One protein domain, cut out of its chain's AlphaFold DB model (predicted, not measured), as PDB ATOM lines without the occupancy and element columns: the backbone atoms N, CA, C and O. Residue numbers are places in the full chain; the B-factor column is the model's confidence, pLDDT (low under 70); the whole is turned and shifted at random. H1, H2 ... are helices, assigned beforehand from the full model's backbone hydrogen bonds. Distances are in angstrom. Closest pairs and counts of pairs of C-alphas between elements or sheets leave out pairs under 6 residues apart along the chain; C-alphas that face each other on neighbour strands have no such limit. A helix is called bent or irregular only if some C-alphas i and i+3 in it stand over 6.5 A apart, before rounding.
ATOM      1  N   ARG A   3      12.491  33.395  51.709       77.75
ATOM      2  CA  ARG A   3      13.287  34.168  52.675       77.75
ATOM      3  C   ARG A   3      12.602  34.466  54.016       77.75
ATOM      4  O   ARG A   3      13.309  34.803  54.950       77.75
ATOM      5  N   LEU A   4      11.270  34.374  54.109       78.06
ATOM      6  CA  LEU A   4      10.555  34.533  55.386       78.06
ATOM      7  C   LEU A   4      10.542  33.242  56.213       78.06
ATOM      8  O   LEU A   4      10.170  33.257  57.377       78.06
ATOM      9  N   LEU A   5      10.894  32.114  55.597       81.81
ATOM     10  CA  LEU A   5      10.851  30.789  56.210       81.81
ATOM     11  C   LEU A   5      12.239  30.359  56.710       81.81
ATOM     12  O   LEU A   5      12.535  29.168  56.787       81.81
ATOM     13  N   THR A   6      13.122  31.316  56.989       78.81
ATOM     14  CA  THR A   6      14.455  31.098  57.562       78.81
ATOM     15  C   THR A   6      14.398  31.280  59.080       78.81
ATOM     16  O   THR A   6      13.677  32.127  59.591       78.81
ATOM     17  N   CYS A   7      15.153  30.469  59.823       58.59
ATOM     18  CA  CYS A   7      15.087  30.442  61.292       58.59
ATOM     19  C   CYS A   7      15.781  31.627  61.992       58.59
ATOM     20  O   CYS A   7      15.685  31.727  63.208       58.59
ATOM     21  N   GLU A   8      16.504  32.483  61.263       61.38
ATOM     22  CA  GLU A   8      17.482  33.425  61.844       61.38
ATOM     23  C   GLU A   8      17.213  34.909  61.532       61.38
ATOM     24  O   GLU A   8      18.081  35.747  61.760       61.38
ATOM     25  N   VAL A   9      16.049  35.287  60.997       56.12
ATOM     26  CA  VAL A   9      15.847  36.681  60.560       56.12
ATOM     27  C   VAL A   9      15.233  37.541  61.663       56.12
ATOM     28  O   VAL A   9      14.110  37.309  62.097       56.12
ATOM     29  N   GLN A  10      16.000  38.559  62.069       57.69
ATOM     30  CA  GLN A  10      15.575  39.699  62.881       57.69
ATOM     31  C   GLN A  10      14.425  40.454  62.193       57.69
ATOM     32  O   GLN A  10      14.532  40.830  61.024       57.69
ATOM     33  N   GLU A  11      13.345  40.693  62.938       56.44
ATOM     34  CA  GLU A  11      12.088  41.306  62.476       56.44
ATOM     35  C   GLU A  11      12.226  42.791  62.060       56.44
ATOM     36  O   GLU A  11      11.340  43.326  61.397       56.44
ATOM     37  N   ASP A  12      13.369  43.430  62.337       55.78
ATOM     38  CA  ASP A  12      13.605  44.879  62.181       55.78
ATOM     39  C   ASP A  12      14.227  45.298  60.834       55.78
ATOM     40  O   ASP A  12      14.967  46.282  60.739       55.78
ATOM     41  N   ASN A  13      13.967  44.555  59.757       66.81
ATOM     42  CA  ASN A  13      14.592  44.825  58.462       66.81
ATOM     43  C   ASN A  13      13.563  45.334  57.442       66.81
ATOM     44  O   ASN A  13      12.584  44.655  57.158       66.81
ATOM     45  N   LYS A  14      13.793  46.500  56.817       76.56
ATOM     46  CA  LYS A  14      12.905  47.102  55.787       76.56
ATOM     47  C   LYS A  14      12.557  46.142  54.638       76.56
ATOM     48  O   LYS A  14      11.513  46.255  53.998       76.56
ATOM     49  N   GLU A  15      13.435  45.177  54.370       76.62
ATOM     50  CA  GLU A  15      13.181  44.101  53.410       76.62
ATOM     51  C   GLU A  15      12.011  43.196  53.826       76.62
ATOM     52  O   GLU A  15      11.241  42.765  52.969       76.62
ATOM     53  N   TRP A  16      11.846  42.934  55.124       79.75
ATOM     54  CA  TRP A  16      10.763  42.125  55.682       79.75
ATOM     55  C   TRP A  16       9.400  42.760  55.424       79.75
ATOM     56  O   TRP A  16       8.508  42.114  54.871       79.75
ATOM     57  N   GLU A  17       9.262  44.048  55.737       84.50
ATOM     58  CA  GLU A  17       8.041  44.814  55.475       84.50
ATOM     59  C   GLU A  17       7.716  44.852  53.980       84.50
ATOM     60  O   GLU A  17       6.574  44.620  53.584       84.50
ATOM     61  N   SER A  18       8.732  45.044  53.130       85.25
ATOM     62  CA  SER A  18       8.568  45.014  51.673       85.25
ATOM     63  C   SER A  18       8.084  43.650  51.168       85.25
ATOM     64  O   SER A  18       7.190  43.577  50.321       85.25
ATOM     65  N   ILE A  19       8.638  42.549  51.687       84.12
ATOM     66  CA  ILE A  19       8.207  41.197  51.311       84.12
ATOM     67  C   ILE A  19       6.784  40.930  51.819       84.12
ATOM     68  O   ILE A  19       5.984  40.369  51.069       84.12
ATOM     69  N   LYS A  20       6.453  41.348  53.044       86.62
ATOM     70  CA  LYS A  20       5.114  41.202  53.631       86.62
ATOM     71  C   LYS A  20       4.063  41.969  52.826       86.62
ATOM     72  O   LYS A  20       3.030  41.397  52.496       86.62
ATOM     73  N   ALA A  21       4.349  43.209  52.430       90.12
ATOM     74  CA  ALA A  21       3.456  44.002  51.586       90.12
ATOM     75  C   ALA A  21       3.185  43.317  50.236       90.12
ATOM     76  O   ALA A  21       2.033  43.149  49.845       90.12
ATOM     77  N   LYS A  22       4.235  42.819  49.566       89.75
ATOM     78  CA  LYS A  22       4.090  42.061  48.308       89.75
ATOM     79  C   LYS A  22       3.295  40.767  48.480       89.75
ATOM     80  O   LYS A  22       2.633  40.333  47.545       89.75
ATOM     81  N   MET A  23       3.386  40.117  49.640       89.31
ATOM     82  CA  MET A  23       2.585  38.926  49.925       89.31
ATOM     83  C   MET A  23       1.105  39.240  50.052       89.31
ATOM     84  O   MET A  23       0.309  38.482  49.516       89.31
ATOM     85  N   LEU A  24       0.752  40.322  50.743       91.81
ATOM     86  CA  LEU A  24      -0.643  40.731  50.885       91.81
ATOM     87  C   LEU A  24      -1.252  41.034  49.512       91.81
ATOM     88  O   LEU A  24      -2.271  40.448  49.168       91.81
ATOM     89  N   GLU A  25      -0.547  41.792  48.667       93.25
ATOM     90  CA  GLU A  25      -0.988  42.071  47.292       93.25
ATOM     91  C   GLU A  25      -1.171  40.782  46.464       93.25
ATOM     92  O   GLU A  25      -2.136  40.635  45.716       93.25
ATOM     93  N   LEU A  26      -0.272  39.802  46.619       92.31
ATOM     94  CA  LEU A  26      -0.412  38.493  45.970       92.31
ATOM     95  C   LEU A  26      -1.621  37.698  46.480       92.31
ATOM     96  O   LEU A  26      -2.222  36.960  45.700       92.31
ATOM     97  N   VAL A  27      -1.946  37.804  47.770       93.00
ATOM     98  CA  VAL A  27      -3.115  37.149  48.372       93.00
ATOM     99  C   VAL A  27      -4.401  37.771  47.835       93.00
ATOM    100  O   VAL A  27      -5.300  37.029  47.443       93.00
ATOM    101  N   ASP A  28      -4.460  39.097  47.730       92.50
ATOM    102  CA  ASP A  28      -5.618  39.805  47.176       92.50
ATOM    103  C   ASP A  28      -5.869  39.379  45.722       92.50
ATOM    104  O   ASP A  28      -6.955  38.904  45.382       92.50
ATOM    105  N   ILE A  29      -4.821  39.394  44.887       92.31
ATOM    106  CA  ILE A  29      -4.885  38.928  43.491       92.31
ATOM    107  C   ILE A  29      -5.305  37.454  43.407       92.31
ATOM    108  O   ILE A  29      -6.021  37.058  42.485       92.31
ATOM    109  N   TYR A  30      -4.850  36.613  44.341       91.56
ATOM    110  CA  TYR A  30      -5.220  35.200  44.370       91.56
ATOM    111  C   TYR A  30      -6.724  35.013  44.604       91.56
ATOM    112  O   TYR A  30      -7.351  34.235  43.881       91.56
ATOM    113  N   TYR A  31      -7.312  35.729  45.562       92.12
ATOM    114  CA  TYR A  31      -8.748  35.640  45.826       92.12
ATOM    115  C   TYR A  31      -9.585  36.222  44.687       92.12
ATOM    116  O   TYR A  31     -10.552  35.585  44.269       92.12
ATOM    117  N   GLU A  32      -9.162  37.341  44.096       90.19
ATOM    118  CA  GLU A  32      -9.782  37.848  42.868       90.19
ATOM    119  C   GLU A  32      -9.756  36.785  41.756       90.19
ATOM    120  O   GLU A  32     -10.742  36.601  41.041       90.19
ATOM    121  N   ALA A  33      -8.656  36.032  41.629       90.25
ATOM    122  CA  ALA A  33      -8.496  35.000  40.602       90.25
ATOM    123  C   ALA A  33      -9.400  33.792  40.790       90.25
ATOM    124  O   ALA A  33      -9.816  33.190  39.796       90.25
ATOM    125  N   LEU A  34      -9.753  33.466  42.028       90.75
ATOM    126  CA  LEU A  34     -10.738  32.427  42.304       90.75
ATOM    127  C   LEU A  34     -12.149  32.834  41.852       90.75
ATOM    128  O   LEU A  34     -12.912  31.976  41.401       90.75
ATOM    129  N   ASP A  35     -12.481  34.124  41.922       89.44
ATOM    130  CA  ASP A  35     -13.803  34.652  41.562       89.44
ATOM    131  C   ASP A  35     -13.894  35.220  40.135       89.44
ATOM    132  O   ASP A  35     -14.994  35.445  39.618       89.44
ATOM    133  N   ALA A  36     -12.769  35.386  39.439       87.94
ATOM    134  CA  ALA A  36     -12.712  35.795  38.034       87.94
ATOM    135  C   ALA A  36     -13.603  34.963  37.087       87.94
ATOM    136  O   ALA A  36     -14.309  35.562  36.274       87.94
ATOM    137  N   PRO A  37     -13.677  33.618  37.188       85.38
ATOM    138  CA  PRO A  37     -14.572  32.825  36.341       85.38
ATOM    139  C   PRO A  37     -16.059  33.144  36.543       85.38
ATOM    140  O   PRO A  37     -16.853  32.933  35.631       85.38
ATOM    141  N   LYS A  38     -16.439  33.641  37.729       87.25
ATOM    142  CA  LYS A  38     -17.826  34.000  38.069       87.25
ATOM    143  C   LYS A  38     -18.169  35.427  37.645       87.25
ATOM    144  O   LYS A  38     -19.302  35.697  37.271       87.25
ATOM    145  N   SER A  39     -17.195  36.332  37.724       79.81
ATOM    146  CA  SER A  39     -17.357  37.760  37.418       79.81
ATOM    147  C   SER A  39     -17.027  38.123  35.966       79.81
ATOM    148  O   SER A  39     -17.368  39.212  35.520       79.81
ATOM    149  N   GLY A  40     -16.365  37.232  35.220       81.25
ATOM    150  CA  GLY A  40     -15.872  37.510  33.868       81.25
ATOM    151  C   GLY A  40     -14.629  38.410  33.832       81.25
ATOM    152  O   GLY A  40     -14.176  38.788  32.752       81.25
ATOM    153  N   ASN A  41     -14.056  38.745  34.994       82.75
ATOM    154  CA  ASN A  41     -12.899  39.628  35.097       82.75
ATOM    155  C   ASN A  41     -11.610  38.926  34.653       82.75
ATOM    156  O   ASN A  41     -11.324  37.791  35.032       82.75
ATOM    157  N   LYS A  42     -10.780  39.628  33.873       83.88
ATOM    158  CA  LYS A  42      -9.464  39.139  33.450       83.88
ATOM    159  C   LYS A  42      -8.381  39.694  34.365       83.88
ATOM    160  O   LYS A  42      -8.087  40.885  34.330       83.88
ATOM    161  N   ILE A  43      -7.739  38.815  35.120       85.81
ATOM    162  CA  ILE A  43      -6.680  39.207  36.054       85.81
ATOM    163  C   ILE A  43      -5.329  39.189  35.362       85.81
ATOM    164  O   ILE A  43      -4.991  38.271  34.609       85.81
ATOM    165  N   THR A  44      -4.549  40.233  35.620       86.88
ATOM    166  CA  THR A  44      -3.189  40.381  35.109       86.88
ATOM    167  C   THR A  44      -2.223  40.474  36.278       86.88
ATOM    168  O   THR A  44      -2.488  41.180  37.242       86.88
ATOM    169  N   MET A  45      -1.109  39.741  36.210       87.31
ATOM    170  CA  MET A  45      -0.106  39.736  37.277       87.31
ATOM    171  C   MET A  45       0.818  40.962  37.138       87.31
ATOM    172  O   MET A  45       1.525  41.062  36.122       87.31
ATOM    173  N   PRO A  46       0.874  41.868  38.132       90.81
ATOM    174  CA  PRO A  46       1.767  43.022  38.114       90.81
ATOM    175  C   PRO A  46       3.245  42.633  37.993       90.81
ATOM    176  O   PRO A  46       3.704  41.619  38.523       90.81
ATOM    177  N   ARG A  47       4.035  43.460  37.293       86.75
ATOM    178  CA  ARG A  47       5.440  43.138  36.987       86.75
ATOM    179  C   ARG A  47       6.331  43.069  38.226       86.75
ATOM    180  O   ARG A  47       7.245  42.248  38.224       86.75
ATOM    181  N   HIS A  48       6.085  43.901  39.240       86.12
ATOM    182  CA  HIS A  48       6.886  43.982  40.472       86.12
ATOM    183  C   HIS A  48       6.658  42.807  41.430       86.12
ATOM    184  O   HIS A  48       7.496  42.565  42.301       86.12
ATOM    185  N   LEU A  49       5.559  42.068  41.244       87.38
ATOM    186  CA  LEU A  49       5.262  40.828  41.961       87.38
ATOM    187  C   LEU A  49       5.874  39.592  41.296       87.38
ATOM    188  O   LEU A  49       5.949  38.527  41.910       87.38
ATOM    189  N   ARG A  50       6.339  39.707  40.046       83.88
ATOM    190  CA  ARG A  50       6.973  38.581  39.356       83.88
ATOM    191  C   ARG A  50       8.349  38.307  39.940       83.88
ATOM    192  O   ARG A  50       9.211  39.181  40.009       83.88
ATOM    193  N   VAL A  51       8.564  37.049  40.289       81.00
ATOM    194  CA  VAL A  51       9.840  36.562  40.801       81.00
ATOM    195  C   VAL A  51      10.820  36.381  39.641       81.00
ATOM    196  O   VAL A  51      10.512  35.698  38.666       81.00
ATOM    197  N   ALA A  52      12.002  36.994  39.751       80.62
ATOM    198  CA  ALA A  52      13.064  36.873  38.750       80.62
ATOM    199  C   ALA A  52      13.868  35.572  38.900       80.62
ATOM    200  O   ALA A  52      14.212  34.948  37.902       80.62
ATOM    201  N   VAL A  53      14.140  35.155  40.142       83.50
ATOM    202  CA  VAL A  53      14.949  33.970  40.457       83.50
ATOM    203  C   VAL A  53      14.207  33.090  41.453       83.50
ATOM    204  O   VAL A  53      13.763  33.560  42.501       83.50
ATOM    205  N   TYR A  54      14.090  31.807  41.128       87.00
ATOM    206  CA  TYR A  54      13.413  30.817  41.961       87.00
ATOM    207  C   TYR A  54      14.408  30.071  42.862       87.00
ATOM    208  O   TYR A  54      15.579  29.931  42.494       87.00
ATOM    209  N   PRO A  55      13.970  29.593  44.039       89.25
ATOM    210  CA  PRO A  55      14.799  28.736  44.877       89.25
ATOM    211  C   PRO A  55      15.023  27.374  44.209       89.25
ATOM    212  O   PRO A  55      14.190  26.903  43.432       89.25
ATOM    213  N   HIS A  56      16.135  26.724  44.547       89.69
ATOM    214  CA  HIS A  56      16.558  25.443  43.967       89.69
ATOM    215  C   HIS A  56      15.524  24.313  44.077       89.69
ATOM    216  O   HIS A  56      15.453  23.497  43.169       89.69
ATOM    217  N   PHE A  57      14.676  24.287  45.109       87.25
ATOM    218  CA  PHE A  57      13.629  23.266  45.255       87.25
ATOM    219  C   PHE A  57      12.415  23.462  44.325       87.25
ATOM    220  O   PHE A  57      11.575  22.572  44.214       87.25
ATOM    221  N   MET A  58      12.286  24.609  43.644       84.88
ATOM    222  CA  MET A  58      11.242  24.864  42.635       84.88
ATOM    223  C   MET A  58      11.764  24.599  41.213       84.88
ATOM    224  O   MET A  58      11.537  25.402  40.302       84.88
ATOM    225  N   GLU A  59      12.494  23.491  41.046       69.00
ATOM    226  CA  GLU A  59      13.147  23.070  39.801       69.00
ATOM    227  C   GLU A  59      12.241  23.292  38.566       69.00
ATOM    228  O   GLU A  59      11.058  22.951  38.559       69.00
ATOM    229  N   GLY A  60      12.791  23.903  37.509       64.31
ATOM    230  CA  GLY A  60      12.114  24.061  36.213       64.31
ATOM    231  C   GLY A  60      11.193  25.280  36.043       64.31
ATOM    232  O   GLY A  60      10.617  25.440  34.969       64.31
ATOM    233  N   LYS A  61      11.053  26.163  37.045       62.72
ATOM    234  CA  LYS A  61      10.162  27.344  36.960       62.72
ATOM    235  C   LYS A  61      10.833  28.676  36.577       62.72
ATOM    236  O   LYS A  61      10.163  29.706  36.599       62.72
ATOM    237  N   GLY A  62      12.112  28.685  36.183       60.34
ATOM    238  CA  GLY A  62      12.840  29.912  35.818       60.34
ATOM    239  C   GLY A  62      13.815  29.757  34.646       60.34
ATOM    240  O   GLY A  62      14.319  28.669  34.388       60.34
ATOM    241  N   PHE A  63      14.097  30.870  33.958       64.00
ATOM    242  CA  PHE A  63      15.122  30.968  32.902       64.00
ATOM    243  C   PHE A  63      16.537  31.209  33.457       64.00
ATOM    244  O   PHE A  63      17.521  31.130  32.727       64.00
ATOM    245  N   THR A  64      16.644  31.534  34.744       74.94
ATOM    246  CA  THR A  64      17.895  31.860  35.434       74.94
ATOM    247  C   THR A  64      18.298  30.742  36.385       74.94
ATOM    248  O   THR A  64      17.444  30.011  36.888       74.94
ATOM    249  N   ARG A  65      19.598  30.646  36.689       78.44
ATOM    250  CA  ARG A  65      20.099  29.694  37.689       78.44
ATOM    251  C   ARG A  65      19.391  29.919  39.033       78.44
ATOM    252  O   ARG A  65      19.308  31.071  39.465       78.44
ATOM    253  N   PRO A  66      18.868  28.862  39.674       86.44
ATOM    254  CA  PRO A  66      18.192  29.000  40.952       86.44
ATOM    255  C   PRO A  66      19.190  29.316  42.070       86.44
ATOM    256  O   PRO A  66      20.372  28.985  41.967       86.44
ATOM    257  N   TYR A  67      18.710  29.929  43.151       86.88
ATOM    258  CA  TYR A  67      19.523  30.141  44.352       86.88
ATOM    259  C   TYR A  67      19.346  28.998  45.360       86.88
ATOM    260  O   TYR A  67      18.266  28.407  45.483       86.88
ATOM    261  N   THR A  68      20.402  28.706  46.118       88.81
ATOM    262  CA  THR A  68      20.340  27.761  47.238       88.81
ATOM    263  C   THR A  68      19.582  28.406  48.395       88.81
ATOM    264  O   THR A  68      19.948  29.480  48.868       88.81
ATOM    265  N   SER A  69      18.489  27.776  48.810       88.69
ATOM    266  CA  SER A  69      17.592  28.294  49.839       88.69
ATOM    267  C   SER A  69      18.024  27.768  51.199       88.69
ATOM    268  O   SER A  69      18.263  26.575  51.351       88.69
ATOM    269  N   THR A  70      18.083  28.656  52.187       88.44
ATOM    270  CA  THR A  70      18.350  28.323  53.593       88.44
ATOM    271  C   THR A  70      17.068  28.168  54.417       88.44
ATOM    272  O   THR A  70      17.129  27.986  55.636       88.44
ATOM    273  N   SER A  71      15.902  28.255  53.770       89.75
ATOM    274  CA  SER A  71      14.605  28.157  54.430       89.75
ATOM    275  C   SER A  71      14.307  26.738  54.911       89.75
ATOM    276  O   SER A  71      14.948  25.770  54.497       89.75
ATOM    277  N   VAL A  72      13.289  26.594  55.763       90.44
ATOM    278  CA  VAL A  72      12.772  25.281  56.176       90.44
ATOM    279  C   VAL A  72      12.406  24.426  54.957       90.44
ATOM    280  O   VAL A  72      12.716  23.237  54.938       90.44
ATOM    281  N   LEU A  73      11.819  25.018  53.910       90.25
ATOM    282  CA  LEU A  73      11.465  24.296  52.684       90.25
ATOM    283  C   LEU A  73      12.704  23.815  51.920       90.25
ATOM    284  O   LEU A  73      12.729  22.664  51.487       90.25
ATOM    285  N   GLY A  74      13.737  24.657  51.806       91.06
ATOM    286  CA  GLY A  74      15.020  24.265  51.215       91.06
ATOM    287  C   GLY A  74      15.663  23.102  51.972       91.06
ATOM    288  O   GLY A  74      15.986  22.077  51.381       91.06
ATOM    289  N   LYS A  75      15.726  23.197  53.306       91.38
ATOM    290  CA  LYS A  75      16.282  22.141  54.170       91.38
ATOM    291  C   LYS A  75      15.526  20.814  54.047       91.38
ATOM    292  O   LYS A  75      16.155  19.758  53.994       91.38
ATOM    293  N   ILE A  76      14.190  20.852  54.008       91.88
ATOM    294  CA  ILE A  76      13.361  19.651  53.807       91.88
ATOM    295  C   ILE A  76      13.649  19.037  52.439       91.88
ATOM    296  O   ILE A  76      13.830  17.824  52.346       91.88
ATOM    297  N   TYR A  77      13.707  19.864  51.394       91.06
ATOM    298  CA  TYR A  77      13.994  19.408  50.041       91.06
ATOM    299  C   TYR A  77      15.364  18.726  49.956       91.06
ATOM    300  O   TYR A  77      15.446  17.591  49.486       91.06
ATOM    301  N   ASP A  78      16.414  19.355  50.487       91.56
ATOM    302  CA  ASP A  78      17.768  18.798  50.497       91.56
ATOM    303  C   ASP A  78      17.837  17.483  51.277       91.56
ATOM    304  O   ASP A  78      18.428  16.506  50.813       91.56
ATOM    305  N   LYS A  79      17.171  17.415  52.438       92.06
ATOM    306  CA  LYS A  79      17.093  16.190  53.240       92.06
ATOM    307  C   LYS A  79      16.344  15.083  52.501       92.06
ATOM    308  O   LYS A  79      16.800  13.944  52.504       92.06
ATOM    309  N   ALA A  80      15.222  15.386  51.853       89.50
ATOM    310  CA  ALA A  80      14.478  14.408  51.067       89.50
ATOM    311  C   ALA A  80      15.314  13.902  49.883       89.50
ATOM    312  O   ALA A  80      15.413  12.694  49.671       89.50
ATOM    313  N   LYS A  81      15.982  14.811  49.165       86.06
ATOM    314  CA  LYS A  81      16.869  14.489  48.042       86.06
ATOM    315  C   LYS A  81      18.062  13.640  48.479       86.06
ATOM    316  O   LYS A  81      18.430  12.715  47.768       86.06
ATOM    317  N   SER A  82      18.611  13.875  49.673       86.25
ATOM    318  CA  SER A  82      19.704  13.061  50.219       86.25
ATOM    319  C   SER A  82      19.282  11.636  50.607       86.25
ATOM    320  O   SER A  82      20.148  10.779  50.750       86.25
ATOM    321  N   HIS A  83      17.986  11.393  50.840       81.62
ATOM    322  CA  HIS A  83      17.430  10.068  51.162       81.62
ATOM    323  C   HIS A  83      16.838   9.367  49.941       81.62
ATOM    324  O   HIS A  83      16.444   8.204  50.038       81.62
ATOM    325  N   GLN A  84      16.768  10.041  48.791       71.00
ATOM    326  CA  GLN A  84      16.496   9.342  47.549       71.00
ATOM    327  C   GLN A  84      17.696   8.437  47.255       71.00
ATOM    328  O   GLN A  84      18.835   8.912  47.289       71.00
TER     329      GLN A  84
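What this domain is: This is residues 3 to 84 of the 239 residues of the protein "RNA-dependent RNA polymerase" of Hordeum vulgare subsp. vulgare (UniProt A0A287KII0). A long helix, H1, kinked toward its end, and a shorter helix, H2, make two separate arms of a loose frame, joined by a long link that folds back beside H1 and then loops beside H2. The last residues of H1, 34 to 39, stick out at one end, and residues 3 to 5 lie by the first turn of H2. The printed part has 82 residues, with H1 followed by H2 along the chain and no named strand; the class is all helix, though under half of the residues, 38 of 82, are in named elements. The whole is loose, with a radius of gyration of the C-alphas of 16.0 A, and spans 46 by 36 by 21 A.

How they stand to each other: H1, residues 14 to 39, is the longest helix and has a kink of 30 degrees near residue 33. It is irregular: C-alphas 34 and 37 are 7.1 A apart. H2, residues 72 to 83, and H1 are apart, with no C-alpha of the one within 8 A of the other. In H2 every O i to N i+4 pair is within hydrogen-bond range; in H1 20 of 22 are.

Where its parts are: H1 begins with the C-alpha of Lys 14 at (12.905, 47.102, 55.787) and ends with that of Ser 39 at (-17.357, 37.760, 37.418), 36.6 A from first to last C-alpha. H2 measures 16.7 A from the C-alpha of Val 72 to that of His 83, which is at (17.430, 10.068, 51.162).

The domain as a whole: The two C-alphas farthest apart are those of Ser 39 and His 83, 46.5 A. The link from H1 to H2, residues 40 to 71, is long, with 32 residues. Residues 9 to 14 stand free, and so do residues 34 to 40, of which 34 to 39 belong to H1. The printed part has no cut. The mean pLDDT of the printed part is 82.7, and residues 7 to 13 and 59 to 63 are under 70.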